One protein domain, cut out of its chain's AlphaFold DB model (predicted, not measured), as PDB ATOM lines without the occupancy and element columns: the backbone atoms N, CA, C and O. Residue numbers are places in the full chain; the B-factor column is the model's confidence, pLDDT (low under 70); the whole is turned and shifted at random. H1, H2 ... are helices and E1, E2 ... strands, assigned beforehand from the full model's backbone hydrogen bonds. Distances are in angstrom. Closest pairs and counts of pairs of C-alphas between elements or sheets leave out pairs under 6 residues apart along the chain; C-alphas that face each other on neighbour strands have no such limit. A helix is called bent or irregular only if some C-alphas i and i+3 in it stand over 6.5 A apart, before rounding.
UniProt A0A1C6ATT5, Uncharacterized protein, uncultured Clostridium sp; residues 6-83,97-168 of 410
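This is residues 6 to 83 and 97 to 168 of the 410 residues of an uncharacterized protein of uncultured Clostridium sp (UniProt A0A1C6ATT5). Five helices, H2 to H6, make a loose body at one end of an elongated model; H1 and the small hairpin E1-E2 make the other end, and H2 leads from the hairpin into the body. H4 and H5 lie side by side, folded back on each other, while H3 and H6 each pack on H2. The printed part has 150 residues, in order H1 E1 E2 H2 H3 H4 H5 H6, with one antiparallel sheet, E1 - E2; its class is mostly helix. It is loose, with a radius of gyration of the C-alphas of 18.5 A, and spans 62 by 35 by 27 A.

Find C-alpha 12 at (74.472, 58.042, 70.081); H1 runs from there 23.0 A to residue 27. Next come E1, residues 37 to 43, 19.7 A, and E2, residues 46 to 51, 16.2 A. H2, residues 54 to 71, runs 25.1 A, and H3, residues 75 to 81, 9.9 A. Past the cut find H4, residues 97 to 115, 26.7 A, and H5, residues 118 to 136, 27.5 A. Irregular H6, residues 144 to 156, 18.4 A, has C-alphas 147 and 150 7.4 A apart and ends at C-alpha 156, (57.349, 89.947, 74.800).

H1 is close to but not clearly touching H2, C-alphas 23 and 59 being closest at 7.5 A. In the hairpin E1-E2, look for N 41 and O 48, within hydrogen-bond range at 2.9 A. H2, H4 and H6 form a bundle, helices running the same way; H2 touches H6 at a shallow tilt of 15 degrees, closest C-alphas 69 and 155, 7.0 A. H4 and H5, a helical hairpin, touch at C-alphas 112 and 121, their closest, 4.4 A. Every O i to N i+4 pair is within range in H1 to H5, but 7 of 9 in H6.

C-alphas 45 and 168 are farthest apart, 64.9 A. Residues 84 to 96 are not printed; C-alphas 83 and 97 stand 12.4 A apart across the cut. Of the links printed whole, none is long. Confidence is under 70 in 18 residues, among them 79 to 83 and 136 to 143.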
ATOM      1  N   ASP A   6      64.957  53.607  80.221       86.12
ATOM      2  CA  ASP A   6      66.392  53.435  80.427       86.12
ATOM      3  C   ASP A   6      67.121  54.254  79.357       86.12
ATOM      4  O   ASP A   6      66.929  54.018  78.161       86.12
ATOM      5  N   THR A   7      67.889  55.255  79.780       82.19
ATOM      6  CA  THR A   7      68.691  56.105  78.888       82.19
ATOM      7  C   THR A   7      70.130  55.598  78.748       82.19
ATOM      8  O   THR A   7      70.911  56.147  77.963       82.19
ATOM      9  N   HIS A   8      70.499  54.533  79.471       81.25
ATOM     10  CA  HIS A   8      71.849  53.996  79.473       81.25
ATOM     11  C   HIS A   8      72.139  53.082  78.272       81.25
ATOM     12  O   HIS A   8      71.398  52.157  77.948       81.25
ATOM     13  N   GLY A   9      73.307  53.284  77.656       74.44
ATOM     14  CA  GLY A   9      73.778  52.481  76.526       74.44
ATOM     15  C   GLY A   9      73.175  52.884  75.172       74.44
ATOM     16  O   GLY A   9      72.509  53.905  75.039       74.44
ATOM     17  N   GLY A  10      73.462  52.080  74.143       77.88
ATOM     18  CA  GLY A  10      73.054  52.342  72.756       77.88
ATOM     19  C   GLY A  10      74.053  53.185  71.956       77.88
ATOM     20  O   GLY A  10      75.017  53.736  72.492       77.88
ATOM     21  N   LEU A  11      73.856  53.251  70.635       83.50
ATOM     22  CA  LEU A  11      74.592  54.208  69.812       83.50
ATOM     23  C   LEU A  11      74.048  55.611  70.087       83.50
ATOM     24  O   LEU A  11      72.870  55.782  70.387       83.50
ATOM     25  N   ARG A  12      74.884  56.638  69.909       76.75
ATOM     26  CA  ARG A  12      74.472  58.042  70.081       76.75
ATOM     27  C   ARG A  12      73.173  58.383  69.333       76.75
ATOM     28  O   ARG A  12      72.319  59.070  69.879       76.75
ATOM     29  N   ASN A  13      73.004  57.867  68.115       83.56
ATOM     30  CA  ASN A  13      71.789  58.090  67.329       83.56
ATOM     31  C   ASN A  13      70.535  57.492  67.988       83.56
ATOM     32  O   ASN A  13      69.461  58.073  67.875       83.56
ATOM     33  N   ASP A  14      70.655  56.360  68.683       83.62
ATOM     34  CA  ASP A  14      69.521  55.712  69.349       83.62
ATOM     35  C   ASP A  14      69.046  56.553  70.544       83.62
ATOM     36  O   ASP A  14      67.844  56.690  70.764       83.62
ATOM     37  N   GLN A  15      69.980  57.191  71.258       78.38
ATOM     38  CA  GLN A  15      69.668  58.139  72.333       78.38
ATOM     39  C   GLN A  15      68.970  59.400  71.798       78.38
ATOM     40  O   GLN A  15      68.005  59.875  72.393       78.38
ATOM     41  N   GLU A  16      69.401  59.927  70.648       79.19
ATOM     42  CA  GLU A  16      68.747  61.074  69.995       79.19
ATOM     43  C   GLU A  16      67.313  60.732  69.534       79.19
ATOM     44  O   GLU A  16      66.391  61.542  69.688       79.19
ATOM     45  N   ILE A  17      67.095  59.509  69.035       85.56
ATOM     46  CA  ILE A  17      65.762  58.998  68.681       85.56
ATOM     47  C   ILE A  17      64.893  58.830  69.931       85.56
ATOM     48  O   ILE A  17      63.741  59.268  69.928       85.56
ATOM     49  N   LEU A  18      65.431  58.238  71.002       85.50
ATOM     50  CA  LEU A  18      64.730  58.080  72.276       85.50
ATOM     51  C   LEU A  18      64.274  59.442  72.811       85.50
ATOM     52  O   LEU A  18      63.085  59.619  73.073       85.50
ATOM     53  N   ASN A  19      65.174  60.427  72.868       77.31
ATOM     54  CA  ASN A  19      64.853  61.795  73.286       77.31
ATOM     55  C   ASN A  19      63.732  62.414  72.435       77.31
ATOM     56  O   ASN A  19      62.814  63.022  72.979       77.31
ATOM     57  N   SER A  20      63.745  62.193  71.118       81.19
ATOM     58  CA  SER A  20      62.692  62.685  70.218       81.19
ATOM     59  C   SER A  20      61.328  62.031  70.488       81.19
ATOM     60  O   SER A  20      60.307  62.718  70.504       81.19
ATOM     61  N   ILE A  21      61.292  60.714  70.732       85.12
ATOM     62  CA  ILE A  21      60.059  59.985  71.087       85.12
ATOM     63  C   ILE A  21      59.491  60.513  72.405       85.12
ATOM     64  O   ILE A  21      58.285  60.708  72.529       85.12
ATOM     65  N   LEU A  22      60.356  60.769  73.381       77.81
ATOM     66  CA  LEU A  22      59.957  61.282  74.684       77.81
ATOM     67  C   LEU A  22      59.387  62.702  74.597       77.81
ATOM     68  O   LEU A  22      58.344  62.966  75.193       77.81
ATOM     69  N   SER A  23      60.004  63.584  73.802       72.69
ATOM     70  CA  SER A  23      59.449  64.914  73.518       72.69
ATOM     71  C   SER A  23      58.074  64.831  72.844       72.69
ATOM     72  O   SER A  23      57.170  65.576  73.209       72.69
ATOM     73  N   LEU A  24      57.872  63.898  71.906       77.81
ATOM     74  CA  LEU A  24      56.567  63.688  71.266       77.81
ATOM     75  C   LEU A  24      55.506  63.176  72.248       77.81
ATOM     76  O   LEU A  24      54.380  63.663  72.231       77.81
ATOM     77  N   LEU A  25      55.853  62.229  73.128       78.62
ATOM     78  CA  LEU A  25      54.940  61.761  74.178       78.62
ATOM     79  C   LEU A  25      54.488  62.922  75.072       78.62
ATOM     80  O   LEU A  25      53.303  63.023  75.383       78.62
ATOM     81  N   GLN A  26      55.404  63.826  75.426       67.69
ATOM     82  CA  GLN A  26      55.079  65.028  76.197       67.69
ATOM     83  C   GLN A  26      54.143  65.974  75.437       67.69
ATOM     84  O   GLN A  26      53.161  66.430  76.015       67.69
ATOM     85  N   MET A  27      54.391  66.219  74.145       64.31
ATOM     86  CA  MET A  27      53.505  67.039  73.301       64.31
ATOM     87  C   MET A  27      52.079  66.471  73.211       64.31
ATOM     88  O   MET A  27      51.118  67.232  73.140       64.31
ATOM     89  N   GLU A  28      51.930  65.146  73.259       70.44
ATOM     90  CA  GLU A  28      50.635  64.451  73.301       70.44
ATOM     91  C   GLU A  28      50.021  64.393  74.719       70.44
ATOM     92  O   GLU A  28      49.008  63.728  74.947       70.44
ATOM     93  N   GLY A  29      50.624  65.070  75.703       66.06
ATOM     94  CA  GLY A  29      50.151  65.118  77.088       66.06
ATOM     95  C   GLY A  29      50.444  63.855  77.906       66.06
ATOM     96  O   GLY A  29      49.874  63.661  78.983       66.06
ATOM     97  N   ILE A  30      51.327  62.975  77.427       74.44
ATOM     98  CA  ILE A  30      51.737  61.750  78.120       74.44
ATOM     99  C   ILE A  30      52.983  62.053  78.959       74.44
ATOM    100  O   ILE A  30      54.118  61.950  78.498       74.44
ATOM    101  N   SER A  31      52.771  62.410  80.227       69.12
ATOM    102  CA  SER A  31      53.861  62.664  81.176       69.12
ATOM    103  C   SER A  31      54.431  61.360  81.747       69.12
ATOM    104  O   SER A  31      53.692  60.518  82.261       69.12
ATOM    105  N   ILE A  32      55.758  61.219  81.729       74.31
ATOM    106  CA  ILE A  32      56.491  60.130  82.393       74.31
ATOM    107  C   ILE A  32      57.008  60.657  83.742       74.31
ATOM    108  O   ILE A  32      57.628  61.721  83.759       74.31
ATOM    109  N   PRO A  33      56.746  59.978  84.876       73.12
ATOM    110  CA  PRO A  33      57.293  60.388  86.166       73.12
ATOM    111  C   PRO A  33      58.820  60.352  86.163       73.12
ATOM    112  O   PRO A  33      59.409  59.391  85.677       73.12
ATOM    113  N   GLU A  34      59.456  61.344  86.782       70.25
ATOM    114  CA  GLU A  34      60.917  61.405  86.918       70.25
ATOM    115  C   GLU A  34      61.522  60.139  87.531       70.25
ATOM    116  O   GLU A  34      62.541  59.645  87.063       70.25
ATOM    117  N   SER A  35      60.844  59.565  88.531       73.44
ATOM    118  CA  SER A  35      61.241  58.321  89.200       73.44
ATOM    119  C   SER A  35      61.325  57.111  88.272       73.44
ATOM    120  O   SER A  35      61.808  56.064  88.690       73.44
ATOM    121  N   ASN A  36      60.800  57.222  87.054       81.62
ATOM    122  CA  ASN A  36      60.742  56.141  86.085       81.62
ATOM    123  C   ASN A  36      61.795  56.293  84.979       81.62
ATOM    124  O   ASN A  36      61.735  55.563  83.990       81.62
ATOM    125  N   ILE A  37      62.718  57.244  85.115       81.19
ATOM    126  CA  ILE A  37      63.752  57.552  84.132       81.19
ATOM    127  C   ILE A  37      65.103  57.229  84.758       81.19
ATOM    128  O   ILE A  37      65.503  57.822  85.759       81.19
ATOM    129  N   HIS A  38      65.793  56.258  84.177       85.69
ATOM    130  CA  HIS A  38      66.953  55.623  84.779       85.69
ATOM    131  C   HIS A  38      68.150  55.695  83.836       85.69
ATOM    132  O   HIS A  38      68.007  55.494  82.633       85.69
ATOM    133  N   SER A  39      69.330  55.924  84.403       84.38
ATOM    134  CA  SER A  39      70.616  55.737  83.738       84.38
ATOM    135  C   SER A  39      71.557  54.957  84.651       84.38
ATOM    136  O   SER A  39      71.229  54.644  85.798       84.38
ATOM    137  N   VAL A  40      72.730  54.606  84.138       85.38
ATOM    138  CA  VAL A  40      73.778  53.923  84.896       85.38
ATOM    139  C   VAL A  40      75.062  54.734  84.814       85.38
ATOM    140  O   VAL A  40      75.592  54.989  83.731       85.38
ATOM    141  N   GLU A  41      75.591  55.096  85.978       81.06
ATOM    142  CA  GLU A  41      76.894  55.732  86.127       81.06
ATOM    143  C   GLU A  41      77.920  54.731  86.660       81.06
ATOM    144  O   GLU A  41      77.655  53.954  87.583       81.06
ATOM    145  N   TYR A  42      79.120  54.758  86.081       81.94
ATOM    146  CA  TYR A  42      80.231  53.913  86.505       81.94
ATOM    147  C   TYR A  42      81.232  54.720  87.330       81.94
ATOM    148  O   TYR A  42      81.826  55.678  86.838       81.94
ATOM    149  N   SER A  43      81.480  54.280  88.563       77.94
ATOM    150  CA  SER A  43      82.565  54.779  89.409       77.94
ATOM    151  C   SER A  43      83.577  53.655  89.623       77.94
ATOM    152  O   SER A  43      83.406  52.763  90.458       77.94
ATOM    153  N   GLY A  44      84.618  53.636  88.785       80.44
ATOM    154  CA  GLY A  44      85.588  52.542  88.751       80.44
ATOM    155  C   GLY A  44      84.937  51.214  88.347       80.44
ATOM    156  O   GLY A  44      84.438  51.080  87.235       80.44
ATOM    157  N   SER A  45      84.960  50.218  89.239       83.50
ATOM    158  CA  SER A  45      84.368  48.888  89.011       83.50
ATOM    159  C   SER A  45      82.937  48.737  89.544       83.50
ATOM    160  O   SER A  45      82.415  47.623  89.559       83.50
ATOM    161  N   GLN A  46      82.321  49.813  90.039       80.44
ATOM    162  CA  GLN A  46      80.945  49.807  90.537       80.44
ATOM    163  C   GLN A  46      80.026  50.555  89.571       80.44
ATOM    164  O   GLN A  46      80.373  51.630  89.086       80.44
ATOM    165  N   ALA A  47      78.857  49.969  89.312       83.31
ATOM    166  CA  ALA A  47      77.778  50.575  88.543       83.31
ATOM    167  C   ALA A  47      76.668  51.007  89.504       83.31
ATOM    168  O   ALA A  47      76.250  50.217  90.356       83.31
ATOM    169  N   VAL A  48      76.201  52.245  89.372       83.69
ATOM    170  CA  VAL A  48      75.122  52.815  90.182       83.69
ATOM    171  C   VAL A  48      74.004  53.240  89.242       83.69
ATOM    172  O   VAL A  48      74.252  53.953  88.275       83.69
ATOM    173  N   VAL A  49      72.778  52.790  89.519       81.88
ATOM    174  CA  VAL A  49      71.593  53.286  88.812       81.88
ATOM    175  C   VAL A  49      71.295  54.682  89.339       81.88
ATOM    176  O   VAL A  49      71.030  54.845  90.532       81.88
ATOM    177  N   THR A  50      71.358  55.675  88.463       76.94
ATOM    178  CA  THR A  50      71.071  57.076  88.772       76.94
ATOM    179  C   THR A  50      69.802  57.523  88.053       76.94
ATOM    180  O   THR A  50      69.332  56.883  87.109       76.94
ATOM    181  N   SER A  51      69.187  58.595  88.552       75.69
ATOM    182  CA  SER A  51      68.078  59.241  87.850       75.69
ATOM    183  C   SER A  51      68.644  60.127  86.749       75.69
ATOM    184  O   SER A  51      69.482  60.978  87.033       75.69
ATOM    185  N   ASP A  52      68.138  59.980  85.527       72.38
ATOM    186  CA  ASP A  52      68.421  60.899  84.414       72.38
ATOM    187  C   ASP A  52      67.253  61.875  84.202       72.38
ATOM    188  O   ASP A  52      66.971  62.333  83.100       72.38
ATOM    189  N   SER A  53      66.496  62.169  85.265       70.69
ATOM    190  CA  SER A  53      65.290  62.999  85.179       70.69
ATOM    191  C   SER A  53      65.564  64.475  84.873       70.69
ATOM    192  O   SER A  53      64.653  65.194  84.464       70.69
ATOM    193  N   GLU A  54      66.806  64.938  85.018       71.31
ATOM    194  CA  GLU A  54      67.164  66.353  84.883       71.31
ATOM    195  C   GLU A  54      66.964  66.886  83.455       71.31
ATOM    196  O   GLU A  54      66.405  67.968  83.271       71.31
ATOM    197  N   ILE A  55      67.310  66.099  82.428       69.94
ATOM    198  CA  ILE A  55      67.051  66.472  81.026       69.94
ATOM    199  C   ILE A  55      65.551  66.663  80.759       69.94
ATOM    200  O   ILE A  55      65.155  67.550  80.004       69.94
ATOM    201  N   PHE A  56      64.695  65.902  81.440       71.62
ATOM    202  CA  PHE A  56      63.242  66.000  81.298       71.62
ATOM    203  C   PHE A  56      62.663  67.198  82.036       71.62
ATOM    204  O   PHE A  56      61.711  67.797  81.538       71.62
ATOM    205  N   LYS A  57      63.246  67.597  83.173       72.62
ATOM    206  CA  LYS A  57      62.881  68.853  83.843       72.62
ATOM    207  C   LYS A  57      63.123  70.047  82.932       72.62
ATOM    208  O   LYS A  57      62.248  70.899  82.819       72.62
ATOM    209  N   ILE A  58      64.254  70.066  82.222       74.06
ATOM    210  CA  ILE A  58      64.555  71.104  81.227       74.06
ATOM    211  C   ILE A  58      63.512  71.094  80.111       74.06
ATOM    212  O   ILE A  58      62.963  72.141  79.782       74.06
ATOM    213  N   MET A  59      63.200  69.925  79.546       72.44
ATOM    214  CA  MET A  59      62.213  69.827  78.463       72.44
ATOM    215  C   MET A  59      60.805  70.250  78.908       72.44
ATOM    216  O   MET A  59      60.135  70.990  78.184       72.44
ATOM    217  N   ASN A  60      60.375  69.857  80.112       73.00
ATOM    218  CA  ASN A  60      59.103  70.285  80.707       73.00
ATOM    219  C   ASN A  60      59.078  71.798  80.927       73.00
ATOM    220  O   ASN A  60      58.093  72.460  80.606       73.00
ATOM    221  N   PHE A  61      60.181  72.352  81.427       77.19
ATOM    222  CA  PHE A  61      60.333  73.782  81.635       77.19
ATOM    223  C   PHE A  61      60.241  74.562  80.314       77.19
ATOM    224  O   PHE A  61      59.448  75.496  80.202       77.19
ATOM    225  N   VAL A  62      60.981  74.143  79.281       76.88
ATOM    226  CA  VAL A  62      60.944  74.754  77.940       76.88
ATOM    227  C   VAL A  62      59.546  74.682  77.338       76.88
ATOM    228  O   VAL A  62      59.057  75.682  76.812       76.88
ATOM    229  N   SER A  63      58.891  73.526  77.444       76.81
ATOM    230  CA  SER A  63      57.531  73.328  76.941       76.81
ATOM    231  C   SER A  63      56.538  74.229  77.673       76.81
ATOM    232  O   SER A  63      55.746  74.910  77.030       76.81
ATOM    233  N   GLY A  64      56.643  74.337  79.002       79.50
ATOM    234  CA  GLY A  64      55.815  75.233  79.810       79.50
ATOM    235  C   GLY A  64      55.984  76.708  79.445       79.50
ATOM    236  O   GLY A  64      54.991  77.417  79.278       79.50
ATOM    237  N   ILE A  65      57.224  77.167  79.253       83.06
ATOM    238  CA  ILE A  65      57.522  78.531  78.793       83.06
ATOM    239  C   ILE A  65      56.955  78.767  77.389       83.06
ATOM    240  O   ILE A  65      56.292  79.779  77.149       83.06
ATOM    241  N   HIS A  66      57.176  77.830  76.469       82.50
ATOM    242  CA  HIS A  66      56.696  77.927  75.096       82.50
ATOM    243  C   HIS A  66      55.162  77.985  75.040       82.50
ATOM    244  O   HIS A  66      54.590  78.874  74.409       82.50
ATOM    245  N   GLU A  67      54.470  77.089  75.740       83.12
ATOM    246  CA  GLU A  67      53.008  77.076  75.793       83.12
ATOM    247  C   GLU A  67      52.421  78.341  76.419       83.12
ATOM    248  O   GLU A  67      51.423  78.877  75.924       83.12
ATOM    249  N   CYS A  68      53.057  78.858  77.469       85.06
ATOM    250  CA  CYS A  68      52.636  80.096  78.106       85.06
ATOM    251  C   CYS A  68      52.761  81.290  77.152       85.06
ATOM    252  O   CYS A  68      51.796  82.030  76.955       85.06
ATOM    253  N   ILE A  69      53.913  81.433  76.494       83.19
ATOM    254  CA  ILE A  69      54.205  82.554  75.594       83.19
ATOM    255  C   ILE A  69      53.332  82.527  74.337       83.19
ATOM    256  O   ILE A  69      52.837  83.572  73.907       83.19
ATOM    257  N   TYR A  70      53.191  81.361  73.702       81.06
ATOM    258  CA  TYR A  70      52.579  81.260  72.374       81.06
ATOM    259  C   TYR A  70      51.095  80.912  72.410       81.06
ATOM    260  O   TYR A  70      50.371  81.282  71.488       81.06
ATOM    261  N   TYR A  71      50.627  80.242  73.463       82.88
ATOM    262  CA  TYR A  71      49.239  79.784  73.554       82.88
ATOM    263  C   TYR A  71      48.499  80.334  74.773       82.88
ATOM    264  O   TYR A  71      47.307  80.070  74.920       82.88
ATOM    265  N   GLY A  72      49.168  81.097  75.646       79.38
ATOM    266  CA  GLY A  72      48.561  81.592  76.878       79.38
ATOM    267  C   GLY A  72      48.111  80.453  77.794       79.38
ATOM    268  O   GLY A  72      47.145  80.617  78.532       79.38
ATOM    269  N   GLN A  73      48.747  79.279  77.717       82.12
ATOM    270  CA  GLN A  73      48.426  78.124  78.555       82.12
ATOM    271  C   GLN A  73      49.362  78.048  79.757       82.12
ATOM    272  O   GLN A  73      50.558  78.294  79.649       82.12
ATOM    273  N   THR A  74      48.813  77.709  80.922       78.69
ATOM    274  CA  THR A  74      49.557  77.764  82.190       78.69
ATOM    275  C   THR A  74      49.736  76.408  82.858       78.69
ATOM    276  O   THR A  74      50.450  76.325  83.849       78.69
ATOM    277  N   ALA A  75      49.118  75.342  82.340       72.62
ATOM    278  CA  ALA A  75      49.145  74.021  82.970       72.62
ATOM    279  C   ALA A  75      50.574  73.455  83.065       72.62
ATOM    280  O   ALA A  75      51.030  73.122  84.157       72.62
ATOM    281  N   SER A  76      51.305  73.440  81.950       70.00
ATOM    282  CA  SER A  76      52.685  72.942  81.891       70.00
ATOM    283  C   SER A  76      53.667  73.855  82.630       70.00
ATOM    284  O   SER A  76      54.616  73.377  83.248       70.00
ATOM    285  N   LEU A  77      53.405  75.169  82.651       73.19
ATOM    286  CA  LEU A  77      54.183  76.118  83.452       73.19
ATOM    287  C   LEU A  77      54.020  75.843  84.955       73.19
ATOM    288  O   LEU A  77      55.012  75.778  85.668       73.19
ATOM    289  N   LYS A  78      52.789  75.597  85.423       73.00
ATOM    290  CA  LYS A  78      52.500  75.221  86.819       73.00
ATOM    291  C   LYS A  78      53.194  73.924  87.216       73.00
ATOM    292  O   LYS A  78      53.732  73.841  88.310       73.00
ATOM    293  N   GLN A  79      53.221  72.938  86.320       68.00
ATOM    294  CA  GLN A  79      53.929  71.680  86.555       68.00
ATOM    295  C   GLN A  79      55.448  71.885  86.652       68.00
ATOM    296  O   GLN A  79      56.096  71.232  87.462       68.00
ATOM    297  N   ALA A  80      56.013  72.808  85.869       62.75
ATOM    298  CA  ALA A  80      57.423  73.186  85.965       62.75
ATOM    299  C   ALA A  80      57.752  74.027  87.219       62.75
ATOM    300  O   ALA A  80      58.918  74.130  87.593       62.75
ATOM    301  N   MET A  81      56.740  74.629  87.857       62.97
ATOM    302  CA  MET A  81      56.857  75.426  89.085       62.97
ATOM    303  C   MET A  81      56.629  74.620  90.371       62.97
ATOM    304  O   MET A  81      56.929  75.147  91.443       62.97
ATOM    305  N   ASP A  82      56.069  73.405  90.288       62.78
ATOM    306  CA  ASP A  82      55.650  72.619  91.454       62.78
ATOM    307  C   ASP A  82      56.875  72.166  92.278       62.78
ATOM    308  O   ASP A  82      57.690  71.379  91.786       62.78
ATOM    309  N   PRO A  83      57.045  72.658  93.521       51.03
ATOM    310  CA  PRO A  83      58.195  72.316  94.350       51.03
ATOM    311  C   PRO A  83      58.163  70.875  94.890       51.03
ATOM    312  O   PRO A  83      59.162  70.405  95.436       51.03
ATOM    313  N   GLU A  97      63.630  83.206  94.447       77.12
ATOM    314  CA  GLU A  97      62.386  83.985  94.587       77.12
ATOM    315  C   GLU A  97      62.088  84.839  93.338       77.12
ATOM    316  O   GLU A  97      60.932  85.021  92.959       77.12
ATOM    317  N   TYR A  98      63.140  85.295  92.647       79.88
ATOM    318  CA  TYR A  98      63.040  86.035  91.387       79.88
ATOM    319  C   TYR A  98      62.586  85.164  90.214       79.88
ATOM    320  O   TYR A  98      61.858  85.643  89.348       79.88
ATOM    321  N   GLU A  99      62.981  83.889  90.184       79.88
ATOM    322  CA  GLU A  99      62.539  82.959  89.146       79.88
ATOM    323  C   GLU A  99      61.055  82.625  89.304       79.88
ATOM    324  O   GLU A  99      60.292  82.689  88.340       79.88
ATOM    325  N   GLN A 100      60.622  82.371  90.540       81.06
ATOM    326  CA  GLN A 100      59.210  82.149  90.848       81.06
ATOM    327  C   GLN A 100      58.346  83.380  90.544       81.06
ATOM    328  O   GLN A 100      57.225  83.231  90.053       81.06
ATOM    329  N   ALA A 101      58.867  84.592  90.772       87.81
ATOM    330  CA  ALA A 101      58.175  85.829  90.414       87.81
ATOM    331  C   ALA A 101      57.922  85.917  88.900       87.81
ATOM    332  O   ALA A 101      56.775  86.043  88.483       87.81
ATOM    333  N   VAL A 102      58.959  85.739  88.073       88.94
ATOM    334  CA  VAL A 102      58.827  85.767  86.604       88.94
ATOM    335  C   VAL A 102      57.812  84.728  86.111       88.94
ATOM    336  O   VAL A 102      56.958  85.050  85.285       88.94
ATOM    337  N   LEU A 103      57.862  83.499  86.630       86.75
ATOM    338  CA  LEU A 103      56.928  82.434  86.244       86.75
ATOM    339  C   LEU A 103      55.477  82.761  86.651       86.75
ATOM    340  O   LEU A 103      54.549  82.570  85.862       86.75
ATOM    341  N   THR A 104      55.282  83.322  87.847       89.12
ATOM    342  CA  THR A 104      53.969  83.774  88.340       89.12
ATOM    343  C   THR A 104      53.409  84.923  87.499       89.12
ATOM    344  O   THR A 104      52.212  84.953  87.191       89.12
ATOM    345  N   ASP A 105      54.258  85.857  87.080       93.00
ATOM    346  CA  ASP A 105      53.846  86.997  86.262       93.00
ATOM    347  C   ASP A 105      53.472  86.550  84.841       93.00
ATOM    348  O   ASP A 105      52.428  86.948  84.316       93.00
ATOM    349  N   MET A 106      54.244  85.629  84.247       92.56
ATOM    350  CA  MET A 106      53.895  84.972  82.980       92.56
ATOM    351  C   MET A 106      52.546  84.246  83.066       92.56
ATOM    352  O   MET A 106      51.692  84.405  82.188       92.56
ATOM    353  N   GLN A 107      52.311  83.502  84.151       90.31
ATOM    354  CA  GLN A 107      51.021  82.867  84.411       90.31
ATOM    355  C   GLN A 107      49.890  83.902  84.505       90.31
ATOM    356  O   GLN A 107      48.820  83.702  83.931       90.31
ATOM    357  N   THR A 108      50.120  85.017  85.199       93.81
ATOM    358  CA  THR A 108      49.137  86.097  85.361       93.81
ATOM    359  C   THR A 108      48.754  86.709  84.016       93.81
ATOM    360  O   THR A 108      47.563  86.886  83.745       93.81
ATOM    361  N   ILE A 109      49.738  86.959  83.147       94.81
ATOM    362  CA  ILE A 109      49.529  87.431  81.771       94.81
ATOM    363  C   ILE A 109      48.667  86.433  80.993       94.81
ATOM    364  O   ILE A 109      47.656  86.819  80.404       94.81
ATOM    365  N   ALA A 110      49.041  85.153  81.008       92.31
ATOM    366  CA  ALA A 110      48.337  84.095  80.295       92.31
ATOM    367  C   ALA A 110      46.879  83.942  80.765       92.31
ATOM    368  O   ALA A 110      45.964  83.891  79.945       92.31
ATOM    369  N   GLU A 111      46.633  83.962  82.076       91.75
ATOM    370  CA  GLU A 111      45.277  83.941  82.635       91.75
ATOM    371  C   GLU A 111      44.480  85.206  82.270       91.75
ATOM    372  O   GLU A 111      43.279  85.120  82.009       91.75
ATOM    373  N   GLY A 112      45.134  86.372  82.209       94.31
ATOM    374  CA  GLY A 112      44.529  87.610  81.711       94.31
ATOM    375  C   GLY A 112      44.058  87.477  80.261       94.31
ATOM    376  O   GLY A 112      42.910  87.797  79.960       94.31
ATOM    377  N   ILE A 113      44.897  86.915  79.384       93.25
ATOM    378  CA  ILE A 113      44.559  86.649  77.974       93.25
ATOM    379  C   ILE A 113      43.377  85.679  77.862       93.25
ATOM    380  O   ILE A 113      42.429  85.946  77.122       93.25
ATOM    381  N   GLN A 114      43.409  84.564  78.601       90.44
ATOM    382  CA  GLN A 114      42.356  83.540  78.564       90.44
ATOM    383  C   GLN A 114      40.985  84.092  78.964       90.44
ATOM    384  O   GLN A 114      39.970  83.730  78.370       90.44
ATOM    385  N   LEU A 115      40.954  84.975  79.963       91.19
ATOM    386  CA  LEU A 115      39.724  85.566  80.488       91.19
ATOM    387  C   LEU A 115      39.330  86.872  79.782       91.19
ATOM    388  O   LEU A 115      38.303  87.456  80.125       91.19
ATOM    389  N   CYS A 116      40.127  87.333  78.813       91.06
ATOM    390  CA  CYS A 116      40.016  88.671  78.233       91.06
ATOM    391  C   CYS A 116      40.026  89.792  79.299       91.06
ATOM    392  O   CYS A 116      39.381  90.832  79.140       91.06
ATOM    393  N   ASP A 117      40.749  89.578  80.404       93.75
ATOM    394  CA  ASP A 117      40.898  90.535  81.499       93.75
ATOM    395  C   ASP A 117      42.101  91.442  81.229       93.75
ATOM    396  O   ASP A 117      43.259  91.113  81.499       93.75
ATOM    397  N   VAL A 118      41.798  92.620  80.686       93.62
ATOM    398  CA  VAL A 118      42.792  93.640  80.349       93.62
ATOM    399  C   VAL A 118      43.574  94.116  81.572       93.62
ATOM    400  O   VAL A 118      44.773  94.343  81.458       93.62
ATOM    401  N   ASN A 119      42.939  94.249  82.740       94.25
ATOM    402  CA  ASN A 119      43.632  94.760  83.924       94.25
ATOM    403  C   ASN A 119      44.625  93.723  84.450       94.25
ATOM    404  O   ASN A 119      45.755  94.070  84.785       94.25
ATOM    405  N   LYS A 120      44.221  92.447  84.488       96.06
ATOM    406  CA  LYS A 120      45.110  91.348  84.876       96.06
ATOM    407  C   LYS A 120      46.274  91.193  83.897       96.06
ATOM    408  O   LYS A 120      47.412  91.027  84.327       96.06
ATOM    409  N   PHE A 121      45.999  91.310  82.599       96.00
ATOM    410  CA  PHE A 121      47.014  91.289  81.548       96.00
ATOM    411  C   PHE A 121      48.034  92.433  81.693       96.00
ATOM    412  O   PHE A 121      49.232  92.173  81.785       96.00
ATOM    413  N   GLU A 122      47.577  93.689  81.777       95.25
ATOM    414  CA  GLU A 122      48.446  94.867  81.938       95.25
ATOM    415  C   GLU A 122      49.268  94.798  83.232       95.25
ATOM    416  O   GLU A 122      50.450  95.157  83.231       95.25
ATOM    417  N   LYS A 123      48.654  94.316  84.324       95.62
ATOM    418  CA  LYS A 123      49.327  94.158  85.613       95.62
ATOM    419  C   LYS A 123      50.431  93.107  85.543       95.62
ATOM    420  O   LYS A 123      51.557  93.391  85.933       95.62
ATOM    421  N   GLY A 124      50.141  91.949  84.953       95.50
ATOM    422  CA  GLY A 124      51.147  90.913  84.735       95.50
ATOM    423  C   GLY A 124      52.323  91.399  83.878       95.50
ATOM    424  O   GLY A 124      53.466  91.088  84.190       95.50
ATOM    425  N   LEU A 125      52.083  92.222  82.847       95.75
ATOM    426  CA  LEU A 125      53.163  92.822  82.046       95.75
ATOM    427  C   LEU A 125      54.033  93.805  82.847       95.75
ATOM    428  O   LEU A 125      55.246  93.868  82.642       95.75
ATOM    429  N   GLU A 126      53.423  94.610  83.720       95.06
ATOM    430  CA  GLU A 126      54.148  95.512  84.624       95.06
ATOM    431  C   GLU A 126      55.017  94.724  85.613       95.06
ATOM    432  O   GLU A 126      56.202  95.027  85.779       95.06
ATOM    433  N   ASP A 127      54.443  93.702  86.244       95.31
ATOM    434  CA  ASP A 127      55.133  92.895  87.247       95.31
ATOM    435  C   ASP A 127      56.271  92.084  86.608       95.31
ATOM    436  O   ASP A 127      57.407  92.165  87.082       95.31
ATOM    437  N   LEU A 128      56.031  91.484  85.433       93.81
ATOM    438  CA  LEU A 128      57.047  90.760  84.667       93.81
ATOM    439  C   LEU A 128      58.240  91.651  84.286       93.81
ATOM    440  O   LEU A 128      59.390  91.229  84.419       93.81
ATOM    441  N   SER A 129      57.992  92.886  83.832       92.94
ATOM    442  CA  SER A 129      59.064  93.843  83.511       92.94
ATOM    443  C   SER A 129      59.967  94.088  84.727       92.94
ATOM    444  O   SER A 129      61.195  94.018  84.629       92.94
ATOM    445  N   ASN A 130      59.369  94.274  85.907       91.19
ATOM    446  CA  ASN A 130      60.112  94.452  87.152       91.19
ATOM    447  C   ASN A 130      60.838  93.174  87.601       91.19
ATOM    448  O   ASN A 130      61.956  93.255  88.116       91.19
ATOM    449  N   ALA A 131      60.218  92.004  87.440       90.25
ATOM    450  CA  ALA A 131      60.789  90.722  87.835       90.25
ATOM    451  C   ALA A 131      62.029  90.370  86.999       90.25
ATOM    452  O   ALA A 131      63.058  89.992  87.560       90.25
ATOM    453  N   ILE A 132      61.986  90.603  85.682       88.00
ATOM    454  CA  ILE A 132      63.123  90.376  84.776       88.00
ATOM    455  C   ILE A 132      64.328  91.255  85.156       88.00
ATOM    456  O   ILE A 132      65.456  90.762  85.186       88.00
ATOM    457  N   LEU A 133      64.109  92.525  85.520       85.62
ATOM    458  CA  LEU A 133      65.188  93.421  85.971       85.62
ATOM    459  C   LEU A 133      65.836  92.965  87.289       85.62
ATOM    460  O   LEU A 133      67.029  93.173  87.507       85.62
ATOM    461  N   LYS A 134      65.057  92.355  88.190       85.44
ATOM    462  CA  LYS A 134      65.566  91.807  89.459       85.44
ATOM    463  C   LYS A 134      66.279  90.469  89.280       85.44
ATOM    464  O   LYS A 134      67.169  90.150  90.067       85.44
ATOM    465  N   LEU A 135      65.901  89.703  88.256       81.19
ATOM    466  CA  LEU A 135      66.620  88.497  87.863       81.19
ATOM    467  C   LEU A 135      68.039  88.853  87.378       81.19
ATOM    468  O   LEU A 135      68.991  88.173  87.742       81.19
ATOM    469  N   ASP A 136      68.195  89.971  86.657       69.88
ATOM    470  CA  ASP A 136      69.493  90.455  86.151       69.88
ATOM    471  C   ASP A 136      70.492  90.873  87.230       69.88
ATOM    472  O   ASP A 136      71.701  90.691  87.074       69.88
ATOM    473  N   SER A 137      70.012  91.460  88.322       68.62
ATOM    474  CA  SER A 137      70.881  92.021  89.359       68.62
ATOM    475  C   SER A 137      71.432  90.979  90.340       68.62
ATOM    476  O   SER A 137      72.292  91.307  91.161       68.62
ATOM    477  N   ASN A 138      70.988  89.718  90.251       64.75
ATOM    478  CA  ASN A 138      71.339  88.654  91.188       64.75
ATOM    479  C   ASN A 138      72.195  87.553  90.538       64.75
ATOM    480  O   ASN A 138      71.696  86.633  89.906       64.75
ATOM    481  N   HIS A 139      73.510  87.581  90.782       55.41
ATOM    482  CA  HIS A 139      74.483  86.607  90.249       55.41
ATOM    483  C   HIS A 139      74.599  85.283  91.040       55.41
ATOM    484  O   HIS A 139      75.611  84.586  90.939       55.41
ATOM    485  N   LYS A 140      73.620  84.929  91.881       53.28
ATOM    486  CA  LYS A 140      73.685  83.719  92.718       53.28
ATOM    487  C   LYS A 140      72.923  82.563  92.064       53.28
ATOM    488  O   LYS A 140      71.739  82.415  92.318       53.28
ATOM    489  N   GLY A 141      73.640  81.752  91.280       50.84
ATOM    490  CA  GLY A 141      73.182  80.458  90.752       50.84
ATOM    491  C   GLY A 141      72.117  80.575  89.658       50.84
ATOM    492  O   GLY A 141      70.971  80.901  89.936       50.84
ATOM    493  N   ALA A 142      72.498  80.310  88.408       56.03
ATOM    494  CA  ALA A 142      71.593  80.390  87.262       56.03
ATOM    495  C   ALA A 142      70.720  79.127  87.179       56.03
ATOM    496  O   ALA A 142      71.171  78.104  86.661       56.03
ATOM    497  N   GLY A 143      69.490  79.194  87.693       68.25
ATOM    498  CA  GLY A 143      68.461  78.199  87.390       68.25
ATOM    499  C   GLY A 143      68.054  78.260  85.913       68.25
ATOM    500  O   GLY A 143      68.487  79.141  85.161       68.25
ATOM    501  N   TYR A 144      67.225  77.311  85.465       72.12
ATOM    502  CA  TYR A 144      66.837  77.204  84.052       72.12
ATOM    503  C   TYR A 144      66.263  78.500  83.495       72.12
ATOM    504  O   TYR A 144      66.610  78.905  82.386       72.12
ATOM    505  N   LEU A 145      65.461  79.213  84.281       75.44
ATOM    506  CA  LEU A 145      64.854  80.463  83.846       75.44
ATOM    507  C   LEU A 145      65.889  81.526  83.472       75.44
ATOM    508  O   LEU A 145      65.678  82.263  82.514       75.44
ATOM    509  N   THR A 146      67.031  81.562  84.162       75.88
ATOM    510  CA  THR A 146      68.133  82.469  83.821       75.88
ATOM    511  C   THR A 146      68.681  82.180  82.416       75.88
ATOM    512  O   THR A 146      68.988  83.112  81.677       75.88
ATOM    513  N   MET A 147      68.731  80.908  82.000       75.44
ATOM    514  CA  MET A 147      69.149  80.514  80.643       75.44
ATOM    515  C   MET A 147      68.111  80.880  79.573       75.44
ATOM    516  O   MET A 147      68.470  81.166  78.434       75.44
ATOM    517  N   PHE A 148      66.825  80.886  79.934       78.88
ATOM    518  CA  PHE A 148      65.716  81.198  79.024       78.88
ATOM    519  C   PHE A 148      65.230  82.647  79.117       78.88
ATOM    520  O   PHE A 148      64.284  83.024  78.426       78.88
ATOM    521  N   LYS A 149      65.883  83.485  79.922       83.44
ATOM    522  CA  LYS A 149      65.501  84.884  80.115       83.44
ATOM    523  C   LYS A 149      65.433  85.635  78.790       83.44
ATOM    524  O   LYS A 149      64.417  86.263  78.512       83.44
ATOM    525  N   ASP A 150      66.465  85.532  77.957       84.06
ATOM    526  CA  ASP A 150      66.496  86.229  76.668       84.06
ATOM    527  C   ASP A 150      65.362  85.759  75.755       84.06
ATOM    528  O   ASP A 150      64.740  86.570  75.075       84.06
ATOM    529  N   LEU A 151      65.024  84.465  75.780       84.38
ATOM    530  CA  LEU A 151      63.870  83.939  75.050       84.38
ATOM    531  C   LEU A 151      62.566  84.585  75.537       84.38
ATOM    532  O   LEU A 151      61.746  84.993  74.714       84.38
ATOM    533  N   ILE A 152      62.380  84.701  76.852       86.50
ATOM    534  CA  ILE A 152      61.199  85.322  77.463       86.50
ATOM    535  C   ILE A 152      61.149  86.811  77.109       86.50
ATOM    536  O   ILE A 152      60.165  87.270  76.529       86.50
ATOM    537  N   SER A 153      62.223  87.558  77.375       88.31
ATOM    538  CA  SER A 153      62.319  88.990  77.086       88.31
ATOM    539  C   SER A 153      62.084  89.291  75.606       88.31
ATOM    540  O   SER A 153      61.282  90.167  75.289       88.31
ATOM    541  N   ASN A 154      62.690  88.525  74.695       88.94
ATOM    542  CA  ASN A 154      62.495  88.694  73.253       88.94
ATOM    543  C   ASN A 154      61.081  88.311  72.801       88.94
ATOM    544  O   ASN A 154      60.567  88.879  71.841       88.94
ATOM    545  N   SER A 155      60.430  87.368  73.486       88.00
ATOM    546  CA  SER A 155      59.074  86.936  73.140       88.00
ATOM    547  C   SER A 155      58.000  87.978  73.444       88.00
ATOM    548  O   SER A 155      56.991  88.019  72.731       88.00
ATOM    549  N   TYR A 156      58.198  88.793  74.484       90.50
ATOM    550  CA  TYR A 156      57.349  89.947  74.800       90.50
ATOM    551  C   TYR A 156      57.823  91.224  74.086       90.50
ATOM    552  O   TYR A 156      56.999  92.020  73.641       90.50
ATOM    553  N   GLY A 157      59.138  91.382  73.916       89.56
ATOM    554  CA  GLY A 157      59.774  92.520  73.260       89.56
ATOM    555  C   GLY A 157      59.971  93.727  74.182       89.56
ATOM    556  O   GLY A 157      59.240  93.937  75.153       89.56
ATOM    557  N   GLU A 158      60.961  94.562  73.852       87.62
ATOM    558  CA  GLU A 158      61.357  95.720  74.671       87.62
ATOM    559  C   GLU A 158      60.228  96.739  74.872       87.62
ATOM    560  O   GLU A 158      60.096  97.309  75.951       87.62
ATOM    561  N   GLN A 159      59.398  96.967  73.847       88.81
ATOM    562  CA  GLN A 159      58.294  97.934  73.912       88.81
ATOM    563  C   GLN A 159      57.237  97.513  74.939       88.81
ATOM    564  O   GLN A 159      56.784  98.332  75.737       88.81
ATOM    565  N   LEU A 160      56.886  96.224  74.965       92.00
ATOM    566  CA  LEU A 160      55.862  95.693  75.861       92.00
ATOM    567  C   LEU A 160      56.367  95.572  77.308       92.00
ATOM    568  O   LEU A 160      55.625  95.809  78.261       92.00
ATOM    569  N   LEU A 161      57.649  95.265  77.493       91.56
ATOM    570  CA  LEU A 161      58.280  95.223  78.814       91.56
ATOM    571  C   LEU A 161      58.819  96.590  79.264       91.56
ATOM    572  O   LEU A 161      59.553  96.675  80.246       91.56
ATOM    573  N   SER A 162      58.449  97.677  78.585       89.06
ATOM    574  CA  SER A 162      58.835  99.038  78.954       89.06
ATOM    575  C   SER A 162      57.860  99.660  79.952       89.06
ATOM    576  O   SER A 162      56.645  99.517  79.832       89.06
ATOM    577  N   SER A 163      58.372 100.497  80.857       84.94
ATOM    578  CA  SER A 163      57.539 101.402  81.667       84.94
ATOM    579  C   SER A 163      56.823 102.477  80.837       84.94
ATOM    580  O   SER A 163      55.883 103.103  81.318       84.94
ATOM    581  N   LYS A 164      57.256 102.695  79.586       88.62
ATOM    582  CA  LYS A 164      56.622 103.602  78.614       88.62
ATOM    583  C   LYS A 164      55.702 102.875  77.627       88.62
ATOM    584  O   LYS A 164      55.332 103.481  76.621       88.62
ATOM    585  N   ARG A 165      55.367 101.606  77.887       92.88
ATOM    586  CA  ARG A 165      54.456 100.803  77.062       92.88
ATOM    587  C   ARG A 165      53.187 101.588  76.738       92.88
ATOM    588  O   ARG A 165      52.553 102.160  77.629       92.88
ATOM    589  N   GLN A 166      52.801 101.585  75.468       94.38
ATOM    590  CA  GLN A 166      51.529 102.128  75.020       94.38
ATOM    591  C   GLN A 166      50.531 100.995  74.766       94.38
ATOM    592  O   GLN A 166      50.895  99.882  74.396       94.38
ATOM    593  N   VAL A 167      49.238 101.302  74.883       96.06
ATOM    594  CA  VAL A 167      48.151 100.345  74.595       96.06
ATOM    595  C   VAL A 167      48.265  99.780  73.171       96.06
ATOM    596  O   VAL A 167      47.922  98.627  72.926       96.06
ATOM    597  N   ILE A 168      48.769 100.564  72.211       97.12
ATOM    598  CA  ILE A 168      48.946 100.081  70.838       97.12
ATOM    599  C   ILE A 168      50.004  98.974  70.729       97.12
ATOM    600  O   ILE A 168      49.873  98.101  69.871       97.12
TER     601      ILE A 168